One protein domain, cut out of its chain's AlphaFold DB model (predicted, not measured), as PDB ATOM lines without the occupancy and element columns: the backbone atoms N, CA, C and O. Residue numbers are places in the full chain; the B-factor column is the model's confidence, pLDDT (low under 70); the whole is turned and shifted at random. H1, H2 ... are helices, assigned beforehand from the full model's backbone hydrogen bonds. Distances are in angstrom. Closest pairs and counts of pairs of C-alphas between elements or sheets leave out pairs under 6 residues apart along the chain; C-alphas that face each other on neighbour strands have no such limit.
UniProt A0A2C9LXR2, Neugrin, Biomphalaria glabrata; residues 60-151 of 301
ATOM      1  N   SER A  60     -51.138 -31.682  33.167       90.19
ATOM      2  CA  SER A  60     -52.081 -31.132  32.180       90.19
ATOM      3  C   SER A  60     -51.509 -29.925  31.436       90.19
ATOM      4  O   SER A  60     -51.565 -29.877  30.208       90.19
ATOM      5  N   ALA A  61     -50.902 -28.980  32.159       91.38
ATOM      6  CA  ALA A  61     -50.294 -27.787  31.580       91.38
ATOM      7  C   ALA A  61     -49.110 -28.138  30.673       91.38
ATOM      8  O   ALA A  61     -48.977 -27.588  29.581       91.38
ATOM      9  N   LYS A  62     -48.272 -29.105  31.073       92.62
ATOM     10  CA  LYS A  62     -47.165 -29.582  30.227       92.62
ATOM     11  C   LYS A  62     -47.672 -30.202  28.932       92.62
ATOM     12  O   LYS A  62     -47.090 -29.950  27.877       92.62
ATOM     13  N   GLU A  63     -48.732 -31.001  28.996       91.50
ATOM     14  CA  GLU A  63     -49.310 -31.613  27.801       91.50
ATOM     15  C   GLU A  63     -50.009 -30.562  26.920       91.50
ATOM     16  O   GLU A  63     -49.882 -30.609  25.698       91.50
ATOM     17  N   GLN A  64     -50.642 -29.550  27.522       92.06
ATOM     18  CA  GLN A  64     -51.206 -28.410  26.801       92.06
ATOM     19  C   GLN A  64     -50.130 -27.598  26.069       92.06
ATOM     20  O   GLN A  64     -50.292 -27.313  24.888       92.06
ATOM     21  N   ILE A  65     -49.000 -27.290  26.715       93.44
ATOM     22  CA  ILE A  65     -47.858 -26.605  26.084       93.44
ATOM     23  C   ILE A  65     -47.376 -27.371  24.849       93.44
ATOM     24  O   ILE A  65     -47.159 -26.779  23.790       93.44
ATOM     25  N   ARG A  66     -47.219 -28.694  24.970       93.12
ATOM     26  CA  ARG A  66     -46.810 -29.547  23.845       93.12
ATOM     27  C   ARG A  66     -47.824 -29.492  22.718       93.12
ATOM     28  O   ARG A  66     -47.432 -29.320  21.571       93.12
ATOM     29  N   PHE A  67     -49.105 -29.621  23.053       92.06
ATOM     30  CA  PHE A  67     -50.185 -29.607  22.081       92.06
ATOM     31  C   PHE A  67     -50.252 -28.278  21.324       92.06
ATOM     32  O   PHE A  67     -50.290 -28.277  20.099       92.06
ATOM     33  N   LEU A  68     -50.190 -27.150  22.035       93.19
ATOM     34  CA  LEU A  68     -50.212 -25.816  21.435       93.19
ATOM     35  C   LEU A  68     -49.049 -25.613  20.454       93.19
ATOM     36  O   LEU A  68     -49.267 -25.148  19.337       93.19
ATOM     37  N   HIS A  69     -47.835 -26.015  20.843       94.31
ATOM     38  CA  HIS A  69     -46.654 -25.909  19.984       94.31
ATOM     39  C   HIS A  69     -46.692 -26.870  18.786       94.31
ATOM     40  O   HIS A  69     -46.195 -26.536  17.716       94.31
ATOM     41  N   GLU A  70     -47.275 -28.061  18.952       92.12
ATOM     42  CA  GLU A  70     -47.424 -29.050  17.877       92.12
ATOM     43  C   GLU A  70     -48.476 -28.620  16.844       92.12
ATOM     44  O   GLU A  70     -48.271 -28.831  15.653       92.12
ATOM     45  N   GLN A  71     -49.584 -28.009  17.281       92.06
ATOM     46  CA  GLN A  71     -50.653 -27.564  16.379       92.06
ATOM     47  C   GLN A  71     -50.341 -26.233  15.690       92.06
ATOM     48  O   GLN A  71     -50.593 -26.099  14.495       92.06
ATOM     49  N   TYR A  72     -49.788 -25.257  16.418       92.69
ATOM     50  CA  TYR A  72     -49.503 -23.927  15.871       92.69
ATOM     51  C   TYR A  72     -48.102 -23.453  16.289       92.69
ATOM     52  O   TYR A  72     -47.972 -22.600  17.168       92.69
ATOM     53  N   PRO A  73     -47.030 -23.980  15.672       92.94
ATOM     54  CA  PRO A  73     -45.655 -23.640  16.046       92.94
ATOM     55  C   PRO A  73     -45.276 -22.181  15.748       92.94
ATOM     56  O   PRO A  73     -44.428 -21.625  16.448       92.94
ATOM     57  N   GLU A  74     -45.888 -21.560  14.731       93.12
ATOM     58  CA  GLU A  74     -45.660 -20.148  14.385       93.12
ATOM     59  C   GLU A  74     -46.282 -19.203  15.414       93.12
ATOM     60  O   GLU A  74     -45.668 -18.214  15.810       93.12
ATOM     61  N   GLU A  75     -47.490 -19.529  15.881       92.12
ATOM     62  CA  GLU A  75     -48.182 -18.728  16.878       92.12
ATOM     63  C   GLU A  75     -47.624 -18.992  18.281       92.12
ATOM     64  O   GLU A  75     -47.297 -18.052  19.003       92.12
ATOM     65  N   TRP A  76     -47.486 -20.259  18.673       93.25
ATOM     66  CA  TRP A  76     -46.988 -20.681  19.982       93.25
ATOM     67  C   TRP A  76     -45.490 -20.950  19.940       93.25
ATOM     68  O   TRP A  76     -45.013 -22.083  20.076       93.25
ATOM     69  N   THR A  77     -44.723 -19.874  19.786       93.62
ATOM     70  CA  THR A  77     -43.270 -19.923  19.953       93.62
ATOM     71  C   THR A  77     -42.897 -20.190  21.415       93.62
ATOM     72  O   THR A  77     -43.656 -19.913  22.346       93.62
ATOM     73  N   ALA A  78     -41.681 -20.694  21.650       92.56
ATOM     74  CA  ALA A  78     -41.182 -20.929  23.009       92.56
ATOM     75  C   ALA A  78     -41.129 -19.650  23.872       92.56
ATOM     76  O   ALA A  78     -41.075 -19.751  25.093       92.56
ATOM     77  N   GLU A  79     -41.104 -18.469  23.245       91.50
ATOM     78  CA  GLU A  79     -41.177 -17.174  23.931       91.50
ATOM     79  C   GLU A  79     -42.608 -16.876  24.367       91.50
ATOM     80  O   GLU A  79     -42.842 -16.724  25.559       91.50
ATOM     81  N   LYS A  80     -43.574 -16.940  23.440       91.31
ATOM     82  CA  LYS A  80     -44.990 -16.709  23.757       91.31
ATOM     83  C   LYS A  80     -45.508 -17.669  24.832       91.31
ATOM     84  O   LYS A  80     -46.268 -17.272  25.706       91.31
ATOM     85  N   LEU A  81     -45.063 -18.926  24.798       91.38
ATOM     86  CA  LEU A  81     -45.384 -19.919  25.827       91.38
ATOM     87  C   LEU A  81     -44.771 -19.568  27.193       91.38
ATOM     88  O   LEU A  81     -45.397 -19.795  28.221       91.38
ATOM     89  N   ALA A  82     -43.560 -19.014  27.235       89.50
ATOM     90  CA  ALA A  82     -42.967 -18.565  28.496       89.50
ATOM     91  C   ALA A  82     -43.691 -17.334  29.065       89.50
ATOM     92  O   ALA A  82     -43.728 -17.153  30.276       89.50
ATOM     93  N   ASP A  83     -44.301 -16.516  28.205       87.94
ATOM     94  CA  ASP A  83     -45.089 -15.362  28.636       87.94
ATOM     95  C   ASP A  83     -46.487 -15.757  29.136       87.94
ATOM     96  O   ASP A  83     -47.059 -15.052  29.962       87.94
ATOM     97  N   SER A  84     -47.044 -16.880  28.662       88.00
ATOM     98  CA  SER A  84     -48.387 -17.351  29.034       88.00
ATOM     99  C   SER A  84     -48.422 -18.298  30.237       88.00
ATOM    100  O   SER A  84     -49.480 -18.479  30.840       88.00
ATOM    101  N   PHE A  85     -47.294 -18.919  30.582       88.06
ATOM    102  CA  PHE A  85     -47.161 -19.855  31.702       88.06
ATOM    103  C   PHE A  85     -46.189 -19.305  32.759       88.06
ATOM    104  O   PHE A  85     -45.301 -18.527  32.424       88.06
ATOM    105  N   PRO A  86     -46.288 -19.721  34.034       84.81
ATOM    106  CA  PRO A  86     -45.431 -19.216  35.108       84.81
ATOM    107  C   PRO A  86     -44.067 -19.929  35.113       84.81
ATOM    108  O   PRO A  86     -43.674 -20.549  36.099       84.81
ATOM    109  N   VAL A  87     -43.364 -19.931  33.977       85.56
ATOM    110  CA  VAL A  87     -42.082 -20.626  33.797       85.56
ATOM    111  C   VAL A  87     -41.168 -19.910  32.809       85.56
ATOM    112  O   VAL A  87     -41.616 -19.222  31.899       85.56
ATOM    113  N   ASP A  88     -39.861 -20.144  32.930       86.19
ATOM    114  CA  ASP A  88     -38.893 -19.611  31.973       86.19
ATOM    115  C   ASP A  88     -38.927 -20.317  30.607       86.19
ATOM    116  O   ASP A  88     -39.237 -21.509  30.482       86.19
ATOM    117  N   LYS A  89     -38.428 -19.615  29.587       89.12
ATOM    118  CA  LYS A  89     -38.157 -20.140  28.246       89.12
ATOM    119  C   LYS A  89     -37.274 -21.389  28.281       89.12
ATOM    120  O   LYS A  89     -37.487 -22.305  27.483       89.12
ATOM    121  N   ALA A  90     -36.289 -21.470  29.182       87.75
ATOM    122  CA  ALA A  90     -35.470 -22.673  29.326       87.75
ATOM    123  C   ALA A  90     -36.299 -23.885  29.783       87.75
ATOM    124  O   ALA A  90     -36.109 -24.991  29.271       87.75
ATOM    125  N   CYS A  91     -37.250 -23.677  30.700       87.94
ATOM    126  CA  CYS A  91     -38.164 -24.716  31.165       87.94
ATOM    127  C   CYS A  91     -39.116 -25.156  30.045       87.94
ATOM    128  O   CYS A  91     -39.221 -26.352  29.776       87.94
ATOM    129  N   ILE A  92     -39.711 -24.212  29.308       91.44
ATOM    130  CA  ILE A  92     -40.550 -24.518  28.138       91.44
ATOM    131  C   ILE A  92     -39.778 -25.352  27.112       91.44
ATOM    132  O   ILE A  92     -40.269 -26.385  26.658       91.44
ATOM    133  N   LYS A  93     -38.531 -24.982  26.794       92.75
ATOM    134  CA  LYS A  93     -37.683 -25.784  25.897       92.75
ATOM    135  C   LYS A  93     -37.459 -27.202  26.427       92.75
ATOM    136  O   LYS A  93     -37.529 -28.146  25.641       92.75
ATOM    137  N   LYS A  94     -37.213 -27.380  27.733       91.19
ATOM    138  CA  LYS A  94     -37.115 -28.713  28.365       91.19
ATOM    139  C   LYS A  94     -38.420 -29.503  28.206       91.19
ATOM    140  O   LYS A  94     -38.376 -30.675  27.835       91.19
ATOM    141  N   VAL A  95     -39.575 -28.873  28.430       92.00
ATOM    142  CA  VAL A  95     -40.888 -29.503  28.217       92.00
ATOM    143  C   VAL A  95     -41.025 -29.951  26.764       92.00
ATOM    144  O   VAL A  95     -41.204 -31.141  26.539       92.00
ATOM    145  N   LEU A  96     -40.828 -29.069  25.784       93.06
ATOM    146  CA  LEU A  96     -40.967 -29.396  24.359       93.06
ATOM    147  C   LEU A  96     -39.997 -30.496  23.889       93.06
ATOM    148  O   LEU A  96     -40.380 -31.366  23.112       93.06
ATOM    149  N   THR A  97     -38.756 -30.500  24.382       92.12
ATOM    150  CA  THR A  97     -37.728 -31.484  23.983       92.12
ATOM    151  C   THR A  97     -37.848 -32.832  24.689       92.12
ATOM    152  O   THR A  97     -37.433 -33.859  24.144       92.12
ATOM    153  N   SER A  98     -38.394 -32.861  25.905       88.88
ATOM    154  CA  SER A  98     -38.497 -34.094  26.684       88.88
ATOM    155  C   SER A  98     -39.459 -35.092  26.035       88.88
ATOM    156  O   SER A  98     -40.592 -34.762  25.695       88.88
ATOM    157  N   ARG A  99     -39.019 -36.346  25.887       82.25
ATOM    158  CA  ARG A  99     -39.848 -37.446  25.356       82.25
ATOM    159  C   ARG A  99     -40.633 -38.187  26.437       82.25
ATOM    160  O   ARG A  99     -41.524 -38.967  26.116       82.25
ATOM    161  N   LEU A 100     -40.280 -37.979  27.705       76.75
ATOM    162  CA  LEU A 100     -40.897 -38.669  28.830       76.75
ATOM    163  C   LEU A 100     -42.302 -38.106  29.073       76.75
ATOM    164  O   LEU A 100     -42.455 -36.919  29.363       76.75
ATOM    165  N   ARG A 101     -43.315 -38.967  28.962       79.81
ATOM    166  CA  ARG A 101     -44.696 -38.662  29.348       79.81
ATOM    167  C   ARG A 101     -45.090 -39.583  30.497       79.81
ATOM    168  O   ARG A 101     -44.844 -40.790  30.427       79.81
ATOM    169  N   LEU A 102     -45.689 -39.021  31.544       78.81
ATOM    170  CA  LEU A 102     -46.371 -39.824  32.557       78.81
ATOM    171  C   LEU A 102     -47.646 -40.379  31.920       78.81
ATOM    172  O   LEU A 102     -48.380 -39.639  31.271       78.81
ATOM    173  N   HIS A 103     -47.850 -41.689  32.038       76.19
ATOM    174  CA  HIS A 103     -48.987 -42.391  31.429       76.19
ATOM    175  C   HIS A 103     -49.872 -43.099  32.458       76.19
ATOM    176  O   HIS A 103     -50.920 -43.621  32.074       76.19
ATOM    177  N   ARG A 104     -49.412 -43.194  33.709       88.12
ATOM    178  CA  ARG A 104     -50.145 -43.782  34.829       88.12
ATOM    179  C   ARG A 104     -50.802 -42.665  35.620       88.12
ATOM    180  O   ARG A 104     -50.193 -41.616  35.813       88.12
ATOM    181  N   GLU A 105     -52.030 -42.900  36.048       88.06
ATOM    182  CA  GLU A 105     -52.822 -41.907  36.774       88.06
ATOM    183  C   GLU A 105     -52.220 -41.631  38.155       88.06
ATOM    184  O   GLU A 105     -52.201 -40.487  38.598       88.06
ATOM    185  N   GLU A 106     -51.634 -42.649  38.790       91.19
ATOM    186  CA  GLU A 106     -50.978 -42.518  40.090       91.19
ATOM    187  C   GLU A 106     -49.744 -41.613  40.009       91.19
ATOM    188  O   GLU A 106     -49.576 -40.724  40.843       91.19
ATOM    189  N   ASP A 107     -48.918 -41.792  38.973       89.69
ATOM    190  CA  ASP A 107     -47.722 -40.973  38.753       89.69
ATOM    191  C   ASP A 107     -48.106 -39.512  38.453       89.69
ATOM    192  O   ASP A 107     -47.442 -38.584  38.910       89.69
ATOM    193  N   ILE A 108     -49.193 -39.298  37.698       90.50
ATOM    194  CA  ILE A 108     -49.729 -37.960  37.404       90.50
ATOM    195  C   ILE A 108     -50.224 -37.290  38.691       90.50
ATOM    196  O   ILE A 108     -49.879 -36.141  38.951       90.50
ATOM    197  N   ALA A 109     -50.977 -38.012  39.523       91.44
ATOM    198  CA  ALA A 109     -51.484 -37.481  40.783       91.44
ATOM    199  C   ALA A 109     -50.349 -37.126  41.755       91.44
ATOM    200  O   ALA A 109     -50.377 -36.061  42.368       91.44
ATOM    201  N   GLN A 110     -49.326 -37.980  41.877       92.81
ATOM    202  CA  GLN A 110     -48.144 -37.688  42.696       92.81
ATOM    203  C   GLN A 110     -47.402 -36.450  42.196       92.81
ATOM    204  O   GLN A 110     -47.077 -35.565  42.987       92.81
ATOM    205  N   HIS A 111     -47.198 -36.356  40.883       91.25
ATOM    206  CA  HIS A 111     -46.572 -35.203  40.247       91.25
ATOM    207  C   HIS A 111     -47.340 -33.906  40.529       91.25
ATOM    208  O   HIS A 111     -46.747 -32.894  40.903       91.25
ATOM    209  N   ASP A 112     -48.663 -33.925  40.387       91.12
ATOM    210  CA  ASP A 112     -49.495 -32.747  40.618       91.12
ATOM    211  C   ASP A 112     -49.529 -32.350  42.108       91.12
ATOM    212  O   ASP A 112     -49.536 -31.158  42.424       91.12
ATOM    213  N   LEU A 113     -49.451 -33.318  43.029       92.06
ATOM    214  CA  LEU A 113     -49.285 -33.056  44.463       92.06
ATOM    215  C   LEU A 113     -47.930 -32.408  44.788       92.06
ATOM    216  O   LEU A 113     -47.868 -31.497  45.612       92.06
ATOM    217  N   GLU A 114     -46.841 -32.848  44.156       91.31
ATOM    218  CA  GLU A 114     -45.525 -32.212  44.311       91.31
ATOM    219  C   GLU A 114     -45.531 -30.775  43.791       91.31
ATOM    220  O   GLU A 114     -45.003 -29.877  44.443       91.31
ATOM    221  N   VAL A 115     -46.182 -30.534  42.652       90.38
ATOM    222  CA  VAL A 115     -46.354 -29.185  42.102       90.38
ATOM    223  C   VAL A 115     -47.096 -28.286  43.091       90.38
ATOM    224  O   VAL A 115     -46.659 -27.162  43.326       90.38
ATOM    225  N   GLN A 116     -48.172 -28.770  43.718       89.12
ATOM    226  CA  GLN A 116     -48.902 -28.005  44.735       89.12
ATOM    227  C   GLN A 116     -48.018 -27.626  45.928       89.12
ATOM    228  O   GLN A 116     -48.069 -26.481  46.371       89.12
ATOM    229  N   LYS A 117     -47.171 -28.548  46.406       90.38
ATOM    230  CA  LYS A 117     -46.202 -28.262  47.479       90.38
ATOM    231  C   LYS A 117     -45.172 -27.215  47.056       90.38
ATOM    232  O   LYS A 117     -44.945 -26.249  47.773       90.38
ATOM    233  N   ASN A 118     -44.621 -27.336  45.850       89.31
ATOM    234  CA  ASN A 118     -43.679 -26.345  45.326       89.31
ATOM    235  C   ASN A 118     -44.316 -24.947  45.248       89.31
ATOM    236  O   ASN A 118     -43.658 -23.946  45.518       89.31
ATOM    237  N   TRP A 119     -45.607 -24.872  44.912       85.50
ATOM    238  CA  TRP A 119     -46.359 -23.618  44.923       85.50
ATOM    239  C   TRP A 119     -46.580 -23.060  46.330       85.50
ATOM    240  O   TRP A 119     -46.504 -21.844  46.502       85.50
ATOM    241  N   THR A 120     -46.854 -23.900  47.333       87.75
ATOM    242  CA  THR A 120     -46.970 -23.430  48.722       87.75
ATOM    243  C   THR A 120     -45.635 -22.913  49.242       87.75
ATOM    244  O   THR A 120     -45.594 -21.832  49.822       87.75
ATOM    245  N   ASP A 121     -44.545 -23.623  48.953       86.44
ATOM    246  CA  ASP A 121     -43.199 -23.240  49.382       86.44
ATOM    247  C   ASP A 121     -42.763 -21.926  48.727       86.44
ATOM    248  O   ASP A 121     -42.202 -21.051  49.385       86.44
ATOM    249  N   LEU A 122     -43.088 -21.747  47.443       83.81
ATOM    250  CA  LEU A 122     -42.854 -20.504  46.715       83.81
ATOM    251  C   LEU A 122     -43.625 -19.331  47.332       83.81
ATOM    252  O   LEU A 122     -43.048 -18.262  47.513       83.81
ATOM    253  N   LYS A 123     -44.903 -19.513  47.691       83.25
ATOM    254  CA  LYS A 123     -45.698 -18.454  48.339       83.25
ATOM    255  C   LYS A 123     -45.098 -18.047  49.682       83.25
ATOM    256  O   LYS A 123     -44.890 -16.862  49.916       83.25
ATOM    257  N   VAL A 124     -44.733 -19.024  50.511       85.50
ATOM    258  CA  VAL A 124     -44.075 -18.776  51.804       85.50
ATOM    259  C   VAL A 124     -42.729 -18.063  51.617       85.50
ATOM    260  O   VAL A 124     -42.405 -17.134  52.360       85.50
ATOM    261  N   ALA A 125     -41.942 -18.444  50.607       80.44
ATOM    262  CA  ALA A 125     -40.669 -17.792  50.292       80.44
ATOM    263  C   ALA A 125     -40.845 -16.323  49.854       80.44
ATOM    264  O   ALA A 125     -40.048 -15.466  50.240       80.44
ATOM    265  N   ILE A 126     -41.900 -16.018  49.089       78.25
ATOM    266  CA  ILE A 126     -42.239 -14.641  48.695       78.25
ATOM    267  C   ILE A 126     -42.665 -13.821  49.915       78.25
ATOM    268  O   ILE A 126     -42.159 -12.720  50.117       78.25
ATOM    269  N   GLU A 127     -43.566 -14.358  50.739       81.25
ATOM    270  CA  GLU A 127     -44.103 -13.676  51.924       81.25
ATOM    271  C   GLU A 127     -43.023 -13.399  52.979       81.25
ATOM    272  O   GLU A 127     -43.037 -12.358  53.633       81.25
ATOM    273  N   SER A 128     -42.047 -14.299  53.110       79.94
ATOM    274  CA  SER A 128     -40.909 -14.144  54.026       79.94
ATOM    275  C   SER A 128     -39.827 -13.172  53.534       79.94
ATOM    276  O   SER A 128     -38.837 -12.959  54.235       79.94
ATOM    277  N   GLY A 129     -39.986 -12.563  52.352       69.56
ATOM    278  CA  GLY A 129     -39.044 -11.575  51.816       69.56
ATOM    279  C   GLY A 129     -37.714 -12.163  51.332       69.56
ATOM    280  O   GLY A 129     -36.796 -11.410  51.008       69.56
ATOM    281  N   GLN A 130     -37.596 -13.492  51.226       65.06
ATOM    282  CA  GLN A 130     -36.440 -14.161  50.628       65.06
ATOM    283  C   GLN A 130     -36.543 -14.167  49.092       65.06
ATOM    284  O   GLN A 130     -36.532 -15.221  48.452       65.06
ATOM    285  N   GLN A 131     -36.654 -12.979  48.487       56.06
ATOM    286  CA  GLN A 131     -36.693 -12.815  47.026       56.06
ATOM    287  C   GLN A 131     -35.400 -13.284  46.336       56.06
ATOM    288  O   GLN A 131     -35.441 -13.660  45.168       56.06
ATOM    289  N   ASP A 132     -34.283 -13.324  47.066       52.12
ATOM    290  CA  ASP A 132     -32.943 -13.647  46.552       52.12
ATOM    291  C   ASP A 132     -32.593 -15.147  46.622       52.12
ATOM    292  O   ASP A 132     -31.430 -15.544  46.565       52.12
ATOM    293  N   ASN A 133     -33.594 -16.023  46.751       57.53
ATOM    294  CA  ASN A 133     -33.365 -17.454  46.576       57.53
ATOM    295  C   ASN A 133     -33.127 -17.746  45.083       57.53
ATOM    296  O   ASN A 133     -34.072 -17.820  44.294       57.53
ATOM    297  N   ASP A 134     -31.861 -17.990  44.717       62.66
ATOM    298  CA  ASP A 134     -31.383 -18.428  43.388       62.66
ATOM    299  C   ASP A 134     -32.299 -19.468  42.708       62.66
ATOM    300  O   ASP A 134     -32.412 -19.514  41.482       62.66
ATOM    301  N   ILE A 135     -32.976 -20.286  43.516       64.38
ATOM    302  CA  ILE A 135     -33.896 -21.362  43.140       64.38
ATOM    303  C   ILE A 135     -35.073 -20.861  42.278       64.38
ATOM    304  O   ILE A 135     -35.449 -21.524  41.308       64.38
ATOM    305  N   TYR A 136     -35.633 -19.690  42.598       66.19
ATOM    306  CA  TYR A 136     -36.828 -19.136  41.943       66.19
ATOM    307  C   TYR A 136     -36.526 -17.937  41.039       66.19
ATOM    308  O   TYR A 136     -37.404 -17.500  40.301       66.19
ATOM    309  N   SER A 137     -35.278 -17.457  41.032       61.94
ATOM    310  CA  SER A 137     -34.808 -16.314  40.229       61.94
ATOM    311  C   SER A 137     -35.143 -16.410  38.733       61.94
ATOM    312  O   SER A 137     -35.330 -15.403  38.055       61.94
ATOM    313  N   ASN A 138     -35.248 -17.634  38.209       62.12
ATOM    314  CA  ASN A 138     -35.543 -17.889  36.802       62.12
ATOM    315  C   ASN A 138     -37.037 -17.771  36.466       62.12
ATOM    316  O   ASN A 138     -37.397 -17.769  35.293       62.12
ATOM    317  N   LEU A 139     -37.928 -17.706  37.455       64.62
ATOM    318  CA  LEU A 139     -39.356 -17.575  37.205       64.62
ATOM    319  C   LEU A 139     -39.660 -16.126  36.846       64.62
ATOM    320  O   LEU A 139     -39.628 -15.225  37.683       64.62
ATOM    321  N   LYS A 140     -39.957 -15.891  35.571       58.94
ATOM    322  CA  LYS A 140     -40.511 -14.609  35.147       58.94
ATOM    323  C   LYS A 140     -41.911 -14.453  35.725       58.94
ATOM    324  O   LYS A 140     -42.674 -15.414  35.783       58.94
ATOM    325  N   ASN A 141     -42.255 -13.218  36.082       61.06
ATOM    326  CA  ASN A 141     -43.625 -12.817  36.392       61.06
ATOM    327  C   ASN A 141     -44.263 -13.538  37.596       61.06
ATOM    328  O   ASN A 141     -45.467 -13.784  37.600       61.06
ATOM    329  N   ILE A 142     -43.477 -13.826  38.639       59.66
ATOM    330  CA  ILE A 142     -43.960 -14.395  39.913       59.66
ATOM    331  C   ILE A 142     -45.126 -13.576  40.506       59.66
ATOM    332  O   ILE A 142     -46.019 -14.137  41.132       59.66
ATOM    333  N   ASN A 143     -45.154 -12.265  40.255       59.62
ATOM    334  CA  ASN A 143     -46.177 -11.352  40.775       59.62
ATOM    335  C   ASN A 143     -47.465 -11.310  39.931       59.62
ATOM    336  O   ASN A 143     -48.416 -10.627  40.304       59.62
ATOM    337  N   ASN A 144     -47.517 -12.002  38.789       64.75
ATOM    338  CA  ASN A 144     -48.697 -12.004  37.930       64.75
ATOM    339  C   ASN A 144     -49.607 -13.169  38.330       64.75
ATOM    340  O   ASN A 144     -49.433 -14.297  37.865       64.75
ATOM    341  N   GLU A 145     -50.611 -12.886  39.160       64.19
ATOM    342  CA  GLU A 145     -51.604 -13.870  39.629       64.19
ATOM    343  C   GLU A 145     -52.265 -14.651  38.478       64.19
ATOM    344  O   GLU A 145     -52.553 -15.842  38.597       64.19
ATOM    345  N   THR A 146     -52.427 -14.007  37.321       58.75
ATOM    346  CA  THR A 146     -52.988 -14.599  36.100       58.75
ATOM    347  C   THR A 146     -52.104 -15.672  35.465       58.75
ATOM    348  O   THR A 146     -52.601 -16.498  34.709       58.75
ATOM    349  N   LEU A 147     -50.795 -15.667  35.722       62.41
ATOM    350  CA  LEU A 147     -49.886 -16.711  35.243       62.41
ATOM    351  C   LEU A 147     -49.821 -17.872  36.228       62.41
ATOM    352  O   LEU A 147     -49.685 -19.017  35.809       62.41
ATOM    353  N   ILE A 148     -49.998 -17.599  37.520       70.00
ATOM    354  CA  ILE A 148     -50.100 -18.635  38.549       70.00
ATOM    355  C   ILE A 148     -51.324 -19.522  38.289       70.00
ATOM    356  O   ILE A 148     -51.217 -20.744  38.361       70.00
ATOM    357  N   SER A 149     -52.467 -18.942  37.915       71.06
ATOM    358  CA  SER A 149     -53.656 -19.729  37.554       71.06
ATOM    359  C   SER A 149     -53.435 -20.606  36.314       71.06
ATOM    360  O   SER A 149     -53.947 -21.723  36.250       71.06
ATOM    361  N   ASN A 150     -52.596 -20.164  35.372       77.50
ATOM    362  CA  ASN A 150     -52.244 -20.933  34.176       77.50
ATOM    363  C   ASN A 150     -51.303 -22.120  34.462       77.50
ATOM    364  O   ASN A 150     -51.055 -22.924  33.563       77.50
ATOM    365  N   ALA A 151     -50.794 -22.284  35.690       77.25
ATOM    366  CA  ALA A 151     -49.941 -23.413  36.079       77.25
ATOM    367  C   ALA A 151     -50.608 -24.787  35.888       77.25
ATOM    368  O   ALA A 151     -49.919 -25.782  35.651       77.25
TER     369      ALA A 151
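Overview. This is residues 60 to 151 of the 301 residues of the protein "Neugrin" of Biomphalaria glabrata (UniProt A0A2C9LXR2). Three short helices, H1, H2 and H3, cluster at one side; the long helix H4 runs apart from them, and the link after it folds back to H5, near H1 and H2. The printed part has 92 residues with five named helices, H1 to H5 in order, and no named strand: all helix, compact, radius of gyration of the C-alphas 14.1 A, spans 41 by 33 by 21 A.

Along the chain. Find C-alpha 60 at (-52.081, -31.132, 32.180), where H1, residues 60 to 71, begins. H2 is residues 78 to 84, H3 89 to 97. H4, residues 105 to 127, runs 33.2 A; H5, 145 to 151, ends at (-49.941, -23.413, 36.079).

Arrangement. H1 and H3 touch at C-alphas 66 and 96, 5.9 A, about perpendicular at 76 degrees. H2 and H3 touch at C-alphas 82 and 89, 5.1 A. H4 touches no helix. Every O i to N i+4 pair is within hydrogen-bond range in H1 to H4, 2 of 3 in H5.

Size, cuts and confidence. C-alphas 71 and 128 are farthest apart, 41.1 A. The printed part has no cut. The link H4 to H5 is long; pLDDT is under 70 at residues 129 to 147.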